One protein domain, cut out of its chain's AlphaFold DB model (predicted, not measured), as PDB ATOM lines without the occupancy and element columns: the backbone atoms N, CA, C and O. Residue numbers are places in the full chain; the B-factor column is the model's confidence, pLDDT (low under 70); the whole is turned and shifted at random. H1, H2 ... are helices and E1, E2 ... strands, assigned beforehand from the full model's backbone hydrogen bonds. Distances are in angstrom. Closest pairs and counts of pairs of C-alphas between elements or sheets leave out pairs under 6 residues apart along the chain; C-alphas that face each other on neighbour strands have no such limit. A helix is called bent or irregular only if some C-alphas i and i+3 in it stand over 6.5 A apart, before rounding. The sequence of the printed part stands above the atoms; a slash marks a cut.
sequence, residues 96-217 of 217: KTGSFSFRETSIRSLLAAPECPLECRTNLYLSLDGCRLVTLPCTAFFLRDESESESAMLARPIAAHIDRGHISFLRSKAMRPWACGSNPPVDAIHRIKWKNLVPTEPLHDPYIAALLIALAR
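This is residues 96 to 217 of the 217 residues of an uncharacterized protein of Tolypocladium ophioglossoides (strain CBS 100239) (UniProt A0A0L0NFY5). A small, strongly twisted sheet of three strands lies between two helices, H1 over one face and H5 over the other, making three layers. From this core H3 and H4 make an arm that runs out and folds back, while the loop with H2 lies toward the opposite end of the long axis. The printed part has 122 residues, with five named helices and three named strands in the order H1 E1 E2 H2 E3 H3 H4 H5; the sheet E1 - E2 - E3 is antiparallel and the class is mixed. It is loose, with a radius of gyration of the C-alphas of 17.7 A and spans of 59 by 42 by 28 A.

H1, residues 100 to 111, starts at C-alpha 100 (176.943, 199.397, 160.657) and is 16.5 A long. E1, residues 118 to 126, 20.9 A, bends by 75 degrees at residue 122; E2, residues 134 to 143, 22.9 A, bends by 86 degrees at residue 137. H2, residues 150 to 153, is irregular, but only just: C-alphas 150 and 153 are 6.9 A apart. E3 is residues 159 to 163, H3 164 to 175, 16.5 A, and H4 184 to 197, 19.8 A. H5, residues 206 to 216, 15.2 A, ends at C-alpha 216 (177.023, 175.037, 154.286).

The hairpin E1 and E2 has N 121 and O 140 at 2.8 A; E2 and E3, antiparallel, have N 161 and O 139 at 2.8 A. H1 is on the sheet at a height of 8.1 A, along the strands, 13 degrees from E3 on the local plane; its closest C-alphas to E3 are Phe 100 and Asp 163, 5.9 A. H5, on the opposite face at a height of 7.7 A, runs slantwise to the strands, 43 degrees from E2 on the local plane; its closest C-alphas to E1 are Ala 214 and Leu 126, 5.3 A. H3 only grazes the sheet with residues 166 to 170. H1 and H3 touch only at their ends, closest at C-alphas 100 and 165, 5.5 A. H3, with residues 171 to 175 alone, and H4 only just touch, with 3 pairs of C-alphas within 8 A, the closest Met 175 and His 190, 7.5 A, at a steep tilt of 45 degrees, opposite ways. H2 and H4 are not on the sheet. In H1, H3, H4 and H5 every O i to N i+4 pair is within hydrogen-bond range; H2 is too short for one.

The C-alphas of Ser 147 and Pro 184, the two farthest apart, are 59.2 A apart. Residues 178 to 185 stand free. The printed part has no cut and no long link. Mean pLDDT of the printed part is 85.3, under 70 at residues 96 to 98, 146 to 153 and 177 to 180.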
ATOM      1  N   LYS A  96     177.718 205.727 169.593       58.16
ATOM      2  CA  LYS A  96     176.434 205.849 168.879       58.16
ATOM      3  C   LYS A  96     176.400 204.995 167.603       58.16
ATOM      4  O   LYS A  96     176.768 205.466 166.530       58.16
ATOM      5  N   THR A  97     176.010 203.732 167.740       56.59
ATOM      6  CA  THR A  97     174.886 202.968 167.172       56.59
ATOM      7  C   THR A  97     174.355 203.286 165.768       56.59
ATOM      8  O   THR A  97     173.533 202.527 165.266       56.59
ATOM      9  N   GLY A  98     174.813 204.327 165.075       65.25
ATOM     10  CA  GLY A  98     174.313 204.708 163.757       65.25
ATOM     11  C   GLY A  98     174.991 203.985 162.596       65.25
ATOM     12  O   GLY A  98     174.336 203.694 161.599       65.25
ATOM     13  N   SER A  99     176.283 203.671 162.701       85.75
ATOM     14  CA  SER A  99     177.031 203.101 161.576       85.75
ATOM     15  C   SER A  99     177.248 201.599 161.740       85.75
ATOM     16  O   SER A  99     177.848 201.133 162.710       85.75
ATOM     17  N   PHE A 100     176.766 200.844 160.752       88.50
ATOM     18  CA  PHE A 100     176.943 199.397 160.657       88.50
ATOM     19  C   PHE A 100     178.423 198.992 160.676       88.50
ATOM     20  O   PHE A 100     178.769 197.962 161.246       88.50
ATOM     21  N   SER A 101     179.311 199.833 160.131       89.38
ATOM     22  CA  SER A 101     180.747 199.549 160.046       89.38
ATOM     23  C   SER A 101     181.404 199.449 161.423       89.38
ATOM     24  O   SER A 101     182.298 198.626 161.616       89.38
ATOM     25  N   PHE A 102     180.952 200.253 162.395       88.00
ATOM     26  CA  PHE A 102     181.454 200.163 163.768       88.00
ATOM     27  C   PHE A 102     180.984 198.878 164.441       88.00
ATOM     28  O   PHE A 102     181.814 198.169 164.994       88.00
ATOM     29  N   ARG A 103     179.697 198.521 164.323       87.19
ATOM     30  CA  ARG A 103     179.168 197.272 164.903       87.19
ATOM     31  C   ARG A 103     179.866 196.036 164.341       87.19
ATOM     32  O   ARG A 103     180.287 195.174 165.104       87.19
ATOM     33  N   GLU A 104     180.045 195.973 163.023       91.62
ATOM     34  CA  GLU A 104     180.790 194.887 162.375       91.62
ATOM     35  C   GLU A 104     182.245 194.833 162.843       91.62
ATOM     36  O   GLU A 104     182.766 193.747 163.100       91.62
ATOM     37  N   THR A 105     182.891 195.992 162.997       91.06
ATOM     38  CA  THR A 105     184.263 196.071 163.508       91.06
ATOM     39  C   THR A 105     184.349 195.585 164.947       91.06
ATOM     40  O   THR A 105     185.227 194.786 165.245       91.06
ATOM     41  N   SER A 106     183.429 195.996 165.815       88.31
ATOM     42  CA  SER A 106     183.412 195.579 167.214       88.31
ATOM     43  C   SER A 106     183.145 194.081 167.367       88.31
ATOM     44  O   SER A 106     183.845 193.426 168.131       88.31
ATOM     45  N   ILE A 107     182.201 193.513 166.606       90.31
ATOM     46  CA  ILE A 107     181.949 192.059 166.601       90.31
ATOM     47  C   ILE A 107     183.187 191.305 166.117       90.31
ATOM     48  O   ILE A 107     183.576 190.304 166.710       90.31
ATOM     49  N   ARG A 108     183.840 191.809 165.068       93.31
ATOM     50  CA  ARG A 108     185.090 191.241 164.565       93.31
ATOM     51  C   ARG A 108     186.195 191.279 165.620       93.31
ATOM     52  O   ARG A 108     186.818 190.254 165.851       93.31
ATOM     53  N   SER A 109     186.414 192.421 166.271       90.81
ATOM     54  CA  SER A 109     187.422 192.566 167.327       90.81
ATOM     55  C   SER A 109     187.141 191.677 168.534       90.81
ATOM     56  O   SER A 109     188.084 191.179 169.134       90.81
ATOM     57  N   LEU A 110     185.868 191.466 168.875       89.81
ATOM     58  CA  LEU A 110     185.472 190.601 169.981       89.81
ATOM     59  C   LEU A 110     185.704 189.119 169.661       89.81
ATOM     60  O   LEU A 110     186.253 188.399 170.481       89.81
ATOM     61  N   LEU A 111     185.272 188.661 168.482       92.44
ATOM     62  CA  LEU A 111     185.299 187.239 168.127       92.44
ATOM     63  C   LEU A 111     186.648 186.773 167.573       92.44
ATOM     64  O   LEU A 111     186.956 185.592 167.671       92.44
ATOM     65  N   ALA A 112     187.436 187.675 166.988       93.56
ATOM     66  CA  ALA A 112     188.751 187.383 166.418       93.56
ATOM     67  C   ALA A 112     189.886 188.071 167.193       93.56
ATOM     68  O   ALA A 112     190.906 188.442 166.607       93.56
ATOM     69  N   ALA A 113     189.702 188.275 168.502       91.31
ATOM     70  CA  ALA A 113     190.778 188.724 169.378       91.31
ATOM     71  C   ALA A 113     191.955 187.719 169.353       91.31
ATOM     72  O   ALA A 113     191.750 186.536 169.049       91.31
ATOM     73  N   PRO A 114     193.195 188.138 169.656       89.00
ATOM     74  CA  PRO A 114     194.346 187.233 169.712       89.00
ATOM     75  C   PRO A 114     194.128 186.021 170.625       89.00
ATOM     76  O   PRO A 114     194.579 184.931 170.293       89.00
ATOM     77  N   GLU A 115     193.381 186.202 171.712       88.38
ATOM     78  CA  GLU A 115     193.050 185.191 172.719       88.38
ATOM     79  C   GLU A 115     191.873 184.292 172.301       88.38
ATOM     80  O   GLU A 115     191.580 183.296 172.959       88.38
ATOM     81  N   CYS A 116     191.169 184.644 171.222       88.25
ATOM     82  CA  CYS A 116     190.045 183.872 170.711       88.25
ATOM     83  C   CYS A 116     190.510 182.782 169.737       88.25
ATOM     84  O   CYS A 116     191.410 183.011 168.924       88.25
ATOM     85  N   PRO A 117     189.834 181.618 169.731       91.94
ATOM     86  CA  PRO A 117     190.171 180.508 168.843       91.94
ATOM     87  C   PRO A 117     189.741 180.762 167.396       91.94
ATOM     88  O   PRO A 117     189.887 179.881 166.557       91.94
ATOM     89  N   LEU A 118     189.149 181.920 167.095       93.31
ATOM     90  CA  LEU A 118     188.674 182.246 165.762       93.31
ATOM     91  C   LEU A 118     189.596 183.267 165.098       93.31
ATOM     92  O   LEU A 118     190.094 184.212 165.714       93.31
ATOM     93  N   GLU A 119     189.782 183.089 163.802       94.31
ATOM     94  CA  GLU A 119     190.275 184.124 162.906       94.31
ATOM     95  C   GLU A 119     189.115 184.664 162.066       94.31
ATOM     96  O   GLU A 119     188.138 183.964 161.791       94.31
ATOM     97  N   CYS A 120     189.206 185.926 161.650       94.50
ATOM     98  CA  CYS A 120     188.214 186.529 160.766       94.50
ATOM     99  C   CYS A 120     188.811 186.836 159.394       94.50
ATOM    100  O   CYS A 120     189.922 187.357 159.288       94.50
ATOM    101  N   ARG A 121     188.025 186.617 158.342       93.94
ATOM    102  CA  ARG A 121     188.330 187.065 156.979       93.94
ATOM    103  C   ARG A 121     187.170 187.888 156.439       93.94
ATOM    104  O   ARG A 121     186.016 187.702 156.831       93.94
ATOM    105  N   THR A 122     187.478 188.826 155.554       93.75
ATOM    106  CA  THR A 122     186.462 189.635 154.881       93.75
ATOM    107  C   THR A 122     186.072 188.993 153.563       93.75
ATOM    108  O   THR A 122     186.917 188.513 152.812       93.75
ATOM    109  N   ASN A 123     184.781 189.086 153.264       93.25
ATOM    110  CA  ASN A 123     184.127 188.510 152.103       93.25
ATOM    111  C   ASN A 123     184.087 186.980 152.115       93.25
ATOM    112  O   ASN A 123     185.094 186.298 152.285       93.25
ATOM    113  N   LEU A 124     182.897 186.443 151.878       92.38
ATOM    114  CA  LEU A 124     182.694 185.023 151.654       92.38
ATOM    115  C   LEU A 124     182.453 184.781 150.168       92.38
ATOM    116  O   LEU A 124     181.756 185.552 149.510       92.38
ATOM    117  N   TYR A 125     183.036 183.720 149.628       91.50
ATOM    118  CA  TYR A 125     182.919 183.403 148.213       91.50
ATOM    119  C   TYR A 125     181.917 182.278 148.002       91.50
ATOM    120  O   TYR A 125     182.023 181.210 148.602       91.50
ATOM    121  N   LEU A 126     180.948 182.516 147.125       90.00
ATOM    122  CA  LEU A 126     179.944 181.542 146.738       90.00
ATOM    123  C   LEU A 126     180.163 181.145 145.277       90.00
ATOM    124  O   LEU A 126     180.017 181.967 144.375       90.00
ATOM    125  N   SER A 127     180.490 179.873 145.047       88.94
ATOM    126  CA  SER A 127     180.482 179.251 143.719       88.94
ATOM    127  C   SER A 127     179.261 178.344 143.601       88.94
ATOM    128  O   SER A 127     179.040 177.501 144.468       88.94
ATOM    129  N   LEU A 128     178.444 178.531 142.567       86.31
ATOM    130  CA  LEU A 128     177.264 177.714 142.276       86.31
ATOM    131  C   LEU A 128     177.489 177.022 140.931       86.31
ATOM    132  O   LEU A 128     177.625 177.709 139.927       86.31
ATOM    133  N   ASP A 129     177.560 175.691 140.920       84.25
ATOM    134  CA  ASP A 129     177.586 174.852 139.710       84.25
ATOM    135  C   ASP A 129     178.585 175.302 138.627       84.25
ATOM    136  O   ASP A 129     178.250 175.429 137.452       84.25
ATOM    137  N   GLY A 130     179.824 175.604 139.028       78.94
ATOM    138  CA  GLY A 130     180.880 176.050 138.106       78.94
ATOM    139  C   GLY A 130     180.688 177.464 137.541       78.94
ATOM    140  O   GLY A 130     181.478 177.907 136.707       78.94
ATOM    141  N   CYS A 131     179.667 178.197 137.990       77.56
ATOM    142  CA  CYS A 131     179.447 179.586 137.613       77.56
ATOM    143  C   CYS A 131     180.426 180.537 138.316       77.56
ATOM    144  O   CYS A 131     181.143 180.185 139.255       77.56
ATOM    145  N   ARG A 132     180.420 181.791 137.849       75.44
ATOM    146  CA  ARG A 132     181.249 182.880 138.371       75.44
ATOM    147  C   ARG A 132     181.127 182.991 139.894       75.44
ATOM    148  O   ARG A 132     180.026 183.110 140.424       75.44
ATOM    149  N   LEU A 133     182.283 183.029 140.551       85.62
ATOM    150  CA  LEU A 133     182.429 183.289 141.979       85.62
ATOM    151  C   LEU A 133     181.691 184.587 142.354       85.62
ATOM    152  O   LEU A 133     182.028 185.667 141.858       85.62
ATOM    153  N   VAL A 134     180.674 184.481 143.207       90.38
ATOM    154  CA  VAL A 134     179.971 185.630 143.781       90.38
ATOM    155  C   VAL A 134     180.626 185.976 145.109       90.38
ATOM    156  O   VAL A 134     180.693 185.145 146.013       90.38
ATOM    157  N   THR A 135     181.093 187.213 145.233       94.12
ATOM    158  CA  THR A 135     181.644 187.742 146.483       94.12
ATOM    159  C   THR A 135     180.514 188.290 147.351       94.12
ATOM    160  O   THR A 135     179.835 189.242 146.963       94.12
ATOM    161  N   LEU A 136     180.322 187.701 148.527       94.38
ATOM    162  CA  LEU A 136     179.374 188.136 149.547       94.38
ATOM    163  C   LEU A 136     180.121 189.002 150.573       94.38
ATOM    164  O   LEU A 136     180.905 188.458 151.353       94.38
ATOM    165  N   PRO A 137     179.945 190.335 150.585       95.25
ATOM    166  CA  PRO A 137     180.573 191.199 151.582       95.25
ATOM    167  C   PRO A 137     180.056 190.886 152.991       95.25
ATOM    168  O   PRO A 137     178.974 191.306 153.378       95.25
ATOM    169  N   CYS A 138     180.826 190.142 153.773       95.88
ATOM    170  CA  CYS A 138     180.541 189.825 155.171       95.88
ATOM    171  C   CYS A 138     181.848 189.559 155.926       95.88
ATOM    172  O   CYS A 138     182.912 189.437 155.314       95.88
ATOM    173  N   THR A 139     181.772 189.419 157.246       96.50
ATOM    174  CA  THR A 139     182.874 188.902 158.064       96.50
ATOM    175  C   THR A 139     182.655 187.411 158.274       96.50
ATOM    176  O   THR A 139     181.686 187.024 158.921       96.50
ATOM    177  N   ALA A 140     183.524 186.573 157.721       95.38
ATOM    178  CA  ALA A 140     183.517 185.133 157.952       95.38
ATOM    179  C   ALA A 140     184.515 184.781 159.061       95.38
ATOM    180  O   ALA A 140     185.598 185.360 159.123       95.38
ATOM    181  N   PHE A 141     184.146 183.842 159.927       95.12
ATOM    182  CA  PHE A 141     184.963 183.371 161.040       95.12
ATOM    183  C   PHE A 141     185.358 181.917 160.822       95.12
ATOM    184  O   PHE A 141     184.509 181.080 160.506       95.12
ATOM    185  N   PHE A 142     186.634 181.622 161.024       93.06
ATOM    186  CA  PHE A 142     187.239 180.306 160.856       93.06
ATOM    187  C   PHE A 142     187.895 179.909 162.171       93.06
ATOM    188  O   PHE A 142     188.271 180.781 162.953       93.06
ATOM    189  N   LEU A 143     188.025 178.608 162.423       91.81
ATOM    190  CA  LEU A 143     188.864 178.154 163.525       91.81
ATOM    191  C   LEU A 143     190.310 178.509 163.188       91.81
ATOM    192  O   LEU A 143     190.755 178.251 162.070       91.81
ATOM    193  N   ARG A 144     191.022 179.102 164.139       88.62
ATOM    194  CA  ARG A 144     192.460 179.286 164.038       88.62
ATOM    195  C   ARG A 144     193.082 177.900 164.181       88.62
ATOM    196  O   ARG A 144     193.053 177.325 165.264       88.62
ATOM    197  N   ASP A 145     193.543 177.342 163.069       77.81
ATOM    198  CA  ASP A 145     194.290 176.090 163.089       77.81
ATOM    199  C   ASP A 145     195.715 176.410 163.553       77.81
ATOM    200  O   ASP A 145     196.348 177.317 163.014       77.81
ATOM    201  N   GLU A 146     196.223 175.704 164.563       58.31
ATOM    202  CA  GLU A 146     197.600 175.915 165.042       58.31
ATOM    203  C   GLU A 146     198.649 175.340 164.075       58.31
ATOM    204  O   GLU A 146     199.841 175.618 164.198       58.31
ATOM    205  N   SER A 147     198.220 174.557 163.080       51.25
ATOM    206  CA  SER A 147     199.089 174.012 162.043       51.25
ATOM    207  C   SER A 147     199.033 174.866 160.774       51.25
ATOM    208  O   SER A 147     198.120 174.728 159.962       51.25
ATOM    209  N   GLU A 148     200.050 175.712 160.604       54.94
ATOM    210  CA  GLU A 148     200.453 176.470 159.403       54.94
ATOM    211  C   GLU A 148     200.640 175.558 158.170       54.94
ATOM    212  O   GLU A 148     201.744 175.328 157.683       54.94
ATOM    213  N   SER A 149     199.571 174.945 157.677       55.38
ATOM    214  CA  SER A 149     199.599 174.107 156.482       55.38
ATOM    215  C   SER A 149     198.749 174.745 155.394       55.38
ATOM    216  O   SER A 149     197.718 175.360 155.668       55.38
ATOM    217  N   GLU A 150     199.159 174.551 154.141       58.78
ATOM    218  CA  GLU A 150     198.547 175.068 152.901       58.78
ATOM    219  C   GLU A 150     197.019 174.832 152.773       58.78
ATOM    220  O   GLU A 150     196.352 175.392 151.904       58.78
ATOM    221  N   SER A 151     196.433 174.063 153.693       61.53
ATOM    222  CA  SER A 151     195.000 173.852 153.893       61.53
ATOM    223  C   SER A 151     194.222 175.094 154.370       61.53
ATOM    224  O   SER A 151     192.992 175.079 154.372       61.53
ATOM    225  N   ALA A 152     194.878 176.211 154.711       63.41
ATOM    226  CA  ALA A 152     194.190 177.448 155.111       63.41
ATOM    227  C   ALA A 152     193.212 177.994 154.042       63.41
ATOM    228  O   ALA A 152     192.281 178.736 154.380       63.41
ATOM    229  N   MET A 153     193.383 177.632 152.762       64.31
ATOM    230  CA  MET A 153     192.414 177.924 151.693       64.31
ATOM    231  C   MET A 153     191.194 176.990 151.683       64.31
ATOM    232  O   MET A 153     190.149 177.369 151.158       64.31
ATOM    233  N   LEU A 154     191.308 175.795 152.262       72.94
ATOM    234  CA  LEU A 154     190.235 174.801 152.373       72.94
ATOM    235  C   LEU A 154     189.474 174.896 153.701       72.94
ATOM    236  O   LEU A 154     188.450 174.228 153.870       72.94
ATOM    237  N   ALA A 155     189.957 175.719 154.636       84.00
ATOM    238  CA  ALA A 155     189.300 175.945 155.911       84.00
ATOM    239  C   ALA A 155     187.855 176.415 155.689       84.00
ATOM    240  O   ALA A 155     187.587 177.415 155.019       84.00
ATOM    241  N   ARG A 156     186.907 175.673 156.265       87.88
ATOM    242  CA  ARG A 156     185.483 175.997 156.185       87.88
ATOM    243  C   ARG A 156     185.129 177.060 157.222       87.88
ATOM    244  O   ARG A 156     185.502 176.906 158.387       87.88
ATOM    245  N   PRO A 157     184.374 178.105 156.848       92.88
ATOM    246  CA  PRO A 157     183.898 179.076 157.819       92.88
ATOM    247  C   PRO A 157     182.932 178.401 158.802       92.88
ATOM    248  O   PRO A 157     182.046 177.634 158.413       92.88
ATOM    249  N   ILE A 158     183.088 178.709 160.086       93.12
ATOM    250  CA  ILE A 158     182.196 178.262 161.166       93.12
ATOM    251  C   ILE A 158     180.976 179.180 161.254       93.12
ATOM    252  O   ILE A 158     179.854 178.732 161.509       93.12
ATOM    253  N   ALA A 159     181.198 180.474 161.039       95.00
ATOM    254  CA  ALA A 159     180.164 181.487 161.111       95.00
ATOM    255  C   ALA A 159     180.406 182.590 160.084       95.00
ATOM    256  O   ALA A 159     181.538 182.846 159.675       95.00
ATOM    257  N   ALA A 160     179.336 183.285 159.712       95.81
ATOM    258  CA  ALA A 160     179.432 184.565 159.031       95.81
ATOM    259  C   ALA A 160     178.549 185.595 159.730       95.81
ATOM    260  O   ALA A 160     177.474 185.288 160.249       95.81
ATOM    261  N   HIS A 161     179.023 186.831 159.716       95.25
ATOM    262  CA  HIS A 161     178.353 187.981 160.281       95.25
ATOM    263  C   HIS A 161     178.254 189.091 159.243       95.25
ATOM    264  O   HIS A 161     179.239 189.454 158.592       95.25
ATOM    265  N   ILE A 162     177.064 189.668 159.140       95.19
ATOM    266  CA  ILE A 162     176.834 190.922 158.437       95.19
ATOM    267  C   ILE A 162     175.769 191.717 159.181       95.19
ATOM    268  O   ILE A 162     174.779 191.172 159.678       95.19
ATOM    269  N   ASP A 163     175.959 193.025 159.250       93.25
ATOM    270  CA  ASP A 163     174.971 193.907 159.838       93.25
ATOM    271  C   ASP A 163     173.823 194.192 158.854       93.25
ATOM    272  O   ASP A 163     174.025 194.448 157.664       93.25
ATOM    273  N   ARG A 164     172.581 194.213 159.347       89.75
ATOM    274  CA  ARG A 164     171.400 194.482 158.509       89.75
ATOM    275  C   ARG A 164     171.435 195.871 157.855       89.75
ATOM    276  O   ARG A 164     170.943 196.056 156.736       89.75
ATOM    277  N   GLY A 165     172.029 196.855 158.527       91.12
ATOM    278  CA  GLY A 165     172.289 198.183 157.979       91.12
ATOM    279  C   GLY A 165     173.281 198.141 156.816       91.12
ATOM    280  O   GLY A 165     173.084 198.860 155.837       91.12
ATOM    281  N   HIS A 166     174.272 197.246 156.861       93.50
ATOM    282  CA  HIS A 166     175.194 197.017 155.748       93.50
ATOM    283  C   HIS A 166     174.461 196.424 154.537       93.50
ATOM    284  O   HIS A 166     174.584 196.949 153.432       93.50
ATOM    285  N   ILE A 167     173.603 195.414 154.731       92.81
ATOM    286  CA  ILE A 167     172.764 194.855 153.650       92.81
ATOM    287  C   ILE A 167     171.894 195.951 153.016       92.81
ATOM    288  O   ILE A 167     171.820 196.086 151.793       92.81
ATOM    289  N   SER A 168     171.261 196.778 153.850       90.62
ATOM    290  CA  SER A 168     170.423 197.896 153.401       90.62
ATOM    291  C   SER A 168     171.232 198.932 152.611       90.62
ATOM    292  O   SER A 168     170.769 199.436 151.582       90.62
ATOM    293  N   PHE A 169     172.465 199.210 153.038       91.12
ATOM    294  CA  PHE A 169     173.397 200.070 152.319       91.12
ATOM    295  C   PHE A 169     173.785 199.480 150.957       91.12
ATOM    296  O   PHE A 169     173.712 200.185 149.951       91.12
ATOM    297  N   LEU A 170     174.123 198.188 150.892       91.56
ATOM    298  CA  LEU A 170     174.473 197.498 149.644       91.56
ATOM    299  C   LEU A 170     173.317 197.527 148.641       91.56
ATOM    300  O   LEU A 170     173.519 197.867 147.477       91.56
ATOM    301  N   ARG A 171     172.092 197.263 149.106       89.81
ATOM    302  CA  ARG A 171     170.865 197.397 148.307       89.81
ATOM    303  C   ARG A 171     170.679 198.812 147.776       89.81
ATOM    304  O   ARG A 171     170.461 198.991 146.582       89.81
ATOM    305  N   SER A 172     170.804 199.815 148.644       86.81
ATOM    306  CA  SER A 172     170.696 201.229 148.255       86.81
ATOM    307  C   SER A 172     171.740 201.612 147.215       86.81
ATOM    308  O   SER A 172     171.434 202.317 146.258       86.81
ATOM    309  N   LYS A 173     172.970 201.112 147.368       87.69
ATOM    310  CA  LYS A 173     174.059 201.338 146.420       87.69
ATOM    311  C   LYS A 173     173.776 200.676 145.069       87.69
ATOM    312  O   LYS A 173     174.021 201.302 144.045       87.69
ATOM    313  N   ALA A 174     173.231 199.460 145.062       85.94
ATOM    314  CA  ALA A 174     172.864 198.738 143.843       85.94
ATOM    315  C   ALA A 174     171.644 199.344 143.124       85.94
ATOM    316  O   ALA A 174     171.539 199.253 141.904       85.94
ATOM    317  N   MET A 175     170.730 199.971 143.869       81.75
ATOM    318  CA  MET A 175     169.544 200.637 143.322       81.75
ATOM    319  C   MET A 175     169.773 202.082 142.894       81.75
ATOM    320  O   MET A 175     168.879 202.654 142.268       81.75
ATOM    321  N   ARG A 176     170.919 202.679 143.240       72.56
ATOM    322  CA  ARG A 176     171.169 204.103 143.013       72.56
ATOM    323  C   ARG A 176     170.998 204.417 141.522       72.56
ATOM    324  O   ARG A 176     171.781 203.916 140.713       72.56
ATOM    325  N   PRO A 177     170.006 205.238 141.137       63.56
ATOM    326  CA  PRO A 177     169.932 205.727 139.776       63.56
ATOM    327  C   PRO A 177     171.187 206.566 139.533       63.56
ATOM    328  O   PRO A 177     171.532 207.412 140.355       63.56
ATOM    329  N   TRP A 178     171.858 206.382 138.400       57.22
ATOM    330  CA  TRP A 178     172.922 207.296 137.965       57.22
ATOM    331  C   TRP A 178     172.421 208.723 137.661       57.22
ATOM    332  O   TRP A 178     173.200 209.571 137.240       57.22
ATOM    333  N   ALA A 179     171.137 209.018 137.873       55.97
ATOM    334  CA  ALA A 179     170.528 210.283 137.500       55.97
ATOM    335  C   ALA A 179     170.565 211.299 138.655       55.97
ATOM    336  O   ALA A 179     169.879 211.148 139.666       55.97
ATOM    337  N   CYS A 180     171.341 212.365 138.470       58.22
ATOM    338  CA  CYS A 180     171.208 213.607 139.224       58.22
ATOM    339  C   CYS A 180     169.861 214.269 138.887       58.22
ATOM    340  O   CYS A 180     169.700 214.812 137.797       58.22
ATOM    341  N   GLY A 181     168.905 214.242 139.817       70.12
ATOM    342  CA  GLY A 181     167.669 215.027 139.740       70.12
ATOM    343  C   GLY A 181     166.461 214.318 140.350       70.12
ATOM    344  O   GLY A 181     166.294 213.113 140.185       70.12
ATOM    345  N   SER A 182     165.609 215.074 141.047       79.06
ATOM    346  CA  SER A 182     164.306 214.586 141.514       79.06
ATOM    347  C   SER A 182     163.385 214.398 140.306       79.06
ATOM    348  O   SER A 182     163.028 215.372 139.643       79.06
ATOM    349  N   ASN A 183     163.040 213.151 139.981       85.56
ATOM    350  CA  ASN A 183     162.115 212.807 138.904       85.56
ATOM    351  C   ASN A 183     161.023 211.896 139.495       85.56
ATOM    352  O   ASN A 183     161.294 210.716 139.738       85.56
ATOM    353  N   PRO A 184     159.796 212.404 139.734       88.06
ATOM    354  CA  PRO A 184     158.771 211.659 140.470       88.06
ATOM    355  C   PRO A 184     158.425 210.275 139.880       88.06
ATOM    356  O   PRO A 184     158.299 209.321 140.652       88.06
ATOM    357  N   PRO A 185     158.326 210.091 138.545       88.56
ATOM    358  CA  PRO A 185     158.250 208.761 137.934       88.56
ATOM    359  C   PRO A 185     159.398 207.811 138.309       88.56
ATOM    360  O   PRO A 185     159.159 206.642 138.620       88.56
ATOM    361  N   VAL A 186     160.643 208.297 138.304       85.25
ATOM    362  CA  VAL A 186     161.821 207.495 138.679       85.25
ATOM    363  C   VAL A 186     161.752 207.114 140.155       85.25
ATOM    364  O   VAL A 186     161.999 205.956 140.491       85.25
ATOM    365  N   ASP A 187     161.332 208.037 141.021       85.56
ATOM    366  CA  ASP A 187     161.149 207.778 142.451       85.56
ATOM    367  C   ASP A 187     160.050 206.740 142.715       85.56
ATOM    368  O   ASP A 187     160.202 205.871 143.580       85.56
ATOM    369  N   ALA A 188     158.955 206.778 141.951       88.50
ATOM    370  CA  ALA A 188     157.884 205.790 142.035       88.50
ATOM    371  C   ALA A 188     158.376 204.389 141.634       88.50
ATOM    372  O   ALA A 188     158.167 203.427 142.381       88.50
ATOM    373  N   ILE A 189     159.099 204.274 140.513       88.56
ATOM    374  CA  ILE A 189     159.715 203.011 140.072       88.56
ATOM    375  C   ILE A 189     160.729 202.520 141.108       88.56
ATOM    376  O   ILE A 189     160.734 201.338 141.457       88.56
ATOM    377  N   HIS A 190     161.566 203.416 141.633       85.94
ATOM    378  CA  HIS A 190     162.541 203.096 142.670       85.94
ATOM    379  C   HIS A 190     161.852 202.560 143.931       85.94
ATOM    380  O   HIS A 190     162.254 201.526 144.458       85.94
ATOM    381  N   ARG A 191     160.764 203.192 144.387       86.94
ATOM    382  CA  ARG A 191     159.988 202.735 145.550       86.94
ATOM    383  C   ARG A 191     159.377 201.348 145.328       86.94
ATOM    384  O   ARG A 191     159.379 200.544 146.257       86.94
ATOM    385  N   ILE A 192     158.870 201.059 144.128       89.94
ATOM    386  CA  ILE A 192     158.340 199.729 143.780       89.94
ATOM    387  C   ILE A 192     159.468 198.688 143.804       89.94
ATOM    388  O   ILE A 192     159.337 197.659 144.464       89.94
ATOM    389  N   LYS A 193     160.608 198.976 143.161       88.12
ATOM    390  CA  LYS A 193     161.782 198.085 143.167       88.12
ATOM    391  C   LYS A 193     162.309 197.834 144.579       88.12
ATOM    392  O   LYS A 193     162.607 196.693 144.917       88.12
ATOM    393  N   TRP A 194     162.369 198.872 145.412       86.31
ATOM    394  CA  TRP A 194     162.809 198.770 146.802       86.31
ATOM    395  C   TRP A 194     161.926 197.816 147.612       86.31
ATOM    396  O   TRP A 194     162.444 196.945 148.307       86.31
ATOM    397  N   LYS A 195     160.596 197.932 147.487       87.00
ATOM    398  CA  LYS A 195     159.644 197.033 148.161       87.00
ATOM    399  C   LYS A 195     159.818 195.572 147.743       87.00
ATOM    400  O   LYS A 195     159.686 194.696 148.583       87.00
ATOM    401  N   ASN A 196     160.151 195.323 146.479       86.25
ATOM    402  CA  ASN A 196     160.379 193.965 145.979       86.25
ATOM    403  C   ASN A 196     161.735 193.387 146.419       86.25
ATOM    404  O   ASN A 196     161.900 192.173 146.453       86.25
ATOM    405  N   LEU A 197     162.714 194.240 146.731       86.56
ATOM    406  CA  LEU A 197     164.069 193.823 147.109       86.56
ATOM    407  C   LEU A 197     164.253 193.582 148.607       86.56
ATOM    408  O   LEU A 197     165.198 192.885 148.980       86.56
ATOM    409  N   VAL A 198     163.412 194.182 149.452       87.50
ATOM    410  CA  VAL A 198     163.472 194.043 150.910       87.50
ATOM    411  C   VAL A 198     162.311 193.162 151.369       87.50
ATOM    412  O   VAL A 198     161.202 193.672 151.541       87.50
ATOM    413  N   PRO A 199     162.537 191.853 151.567       86.19
ATOM    414  CA  PRO A 199     161.501 190.982 152.094       86.19
ATOM    415  C   PRO A 199     161.135 191.387 153.522       86.19
ATOM    416  O   PRO A 199     161.965 191.878 154.291       86.19
ATOM    417  N   THR A 200     159.864 191.191 153.871       87.69
ATOM    418  CA  THR A 200     159.343 191.468 155.216       87.69
ATOM    419  C   THR A 200     159.960 190.530 156.251       87.69
ATOM    420  O   THR A 200     160.233 190.947 157.374       87.69
ATOM    421  N   GLU A 201     160.231 189.289 155.848       87.94
ATOM    422  CA  GLU A 201     160.847 188.271 156.686       87.94
ATOM    423  C   GLU A 201     162.337 188.095 156.336       87.94
ATOM    424  O   GLU A 201     162.664 187.824 155.176       87.94
ATOM    425  N   PRO A 202     163.257 188.221 157.312       82.31
ATOM    426  CA  PRO A 202     164.699 188.121 157.064       82.31
ATOM    427  C   PRO A 202     165.167 186.771 156.509       82.31
ATOM    428  O   PRO A 202     166.157 186.727 155.786       82.31
ATOM    429  N   LEU A 203     164.474 185.670 156.819       84.00
ATOM    430  CA  LEU A 203     164.822 184.335 156.315       84.00
ATOM    431  C   LEU A 203     164.571 184.187 154.809       84.00
ATOM    432  O   LEU A 203     165.226 183.388 154.147       84.00
ATOM    433  N   HIS A 204     163.666 184.998 154.259       88.56
ATOM    434  CA  HIS A 204     163.400 185.073 152.824       88.56
ATOM    435  C   HIS A 204     164.316 186.067 152.103       88.56
ATOM    436  O   HIS A 204     164.157 186.312 150.906       88.56
ATOM    437  N   ASP A 205     165.285 186.650 152.809       89.88
ATOM    438  CA  ASP A 205     166.274 187.527 152.210       89.88
ATOM    439  C   ASP A 205     167.244 186.722 151.328       89.88
ATOM    440  O   ASP A 205     167.982 185.874 151.840       89.88
ATOM    441  N   PRO A 206     167.299 186.981 150.006       91.12
ATOM    442  CA  PRO A 206     168.156 186.219 149.101       91.12
ATOM    443  C   PRO A 206     169.641 186.359 149.451       91.12
ATOM    444  O   PRO A 206     170.421 185.448 149.181       91.12
ATOM    445  N   TYR A 207     170.043 187.472 150.074       91.88
ATOM    446  CA  TYR A 207     171.413 187.663 150.534       91.88
ATOM    447  C   TYR A 207     171.729 186.767 151.737       91.88
ATOM    448  O   TYR A 207     172.784 186.135 151.783       91.88
ATOM    449  N   ILE A 208     170.797 186.666 152.689       92.50
ATOM    450  CA  ILE A 208     170.932 185.771 153.845       92.50
ATOM    451  C   ILE A 208     170.938 184.312 153.385       92.50
ATOM    452  O   ILE A 208     171.804 183.550 153.805       92.50
ATOM    453  N   ALA A 209     170.056 183.935 152.457       92.38
ATOM    454  CA  ALA A 209     170.060 182.601 151.860       92.38
ATOM    455  C   ALA A 209     171.404 182.282 151.177       92.38
ATOM    456  O   ALA A 209     171.969 181.214 151.402       92.38
ATOM    457  N   ALA A 210     171.965 183.220 150.404       93.06
ATOM    458  CA  ALA A 210     173.274 183.050 149.775       93.06
ATOM    459  C   ALA A 210     174.403 182.861 150.803       93.06
ATOM    460  O   ALA A 210     175.257 181.996 150.611       93.06
ATOM    461  N   LEU A 211     174.386 183.614 151.911       93.56
ATOM    462  CA  LEU A 211     175.333 183.427 153.015       93.56
ATOM    463  C   LEU A 211     175.202 182.042 153.651       93.56
ATOM    464  O   LEU A 211     176.211 181.379 153.875       93.56
ATOM    465  N   LEU A 212     173.978 181.584 153.915       92.94
ATOM    466  CA  LEU A 212     173.733 180.262 154.494       92.94
ATOM    467  C   LEU A 212     174.222 179.139 153.572       92.94
ATOM    468  O   LEU A 212     174.884 178.212 154.033       92.94
ATOM    469  N   ILE A 213     173.973 179.249 152.264       91.94
ATOM    470  CA  ILE A 213     174.479 178.294 151.267       91.94
ATOM    471  C   ILE A 213     176.012 178.309 151.237       91.94
ATOM    472  O   ILE A 213     176.639 177.252 151.184       91.94
ATOM    473  N   ALA A 214     176.626 179.492 151.285       91.44
ATOM    474  CA  ALA A 214     178.078 179.627 151.291       91.44
ATOM    475  C   ALA A 214     178.719 179.031 152.560       91.44
ATOM    476  O   ALA A 214     179.780 178.424 152.469       91.44
ATOM    477  N   LEU A 215     178.059 179.138 153.718       91.75
ATOM    478  CA  LEU A 215     178.496 178.521 154.977       91.75
ATOM    479  C   LEU A 215     178.313 176.997 155.018       91.75
ATOM    480  O   LEU A 215     179.026 176.310 155.750       91.75
ATOM    481  N   ALA A 216     177.331 176.465 154.289       90.38
ATOM    482  CA  ALA A 216     177.023 175.037 154.286       90.38
ATOM    483  C   ALA A 216     178.024 174.198 153.474       90.38
ATOM    484  O   ALA A 216     178.137 172.992 153.712       90.38
ATOM    485  N   ARG A 217     178.745 174.822 152.536       80.25
ATOM    486  CA  ARG A 217     179.776 174.162 151.723       80.25
ATOM    487  C   ARG A 217     181.029 173.802 152.537       80.25
ATOM    488  O   ARG A 217     181.755 172.886 152.088       80.25
TER     489      ARG A 217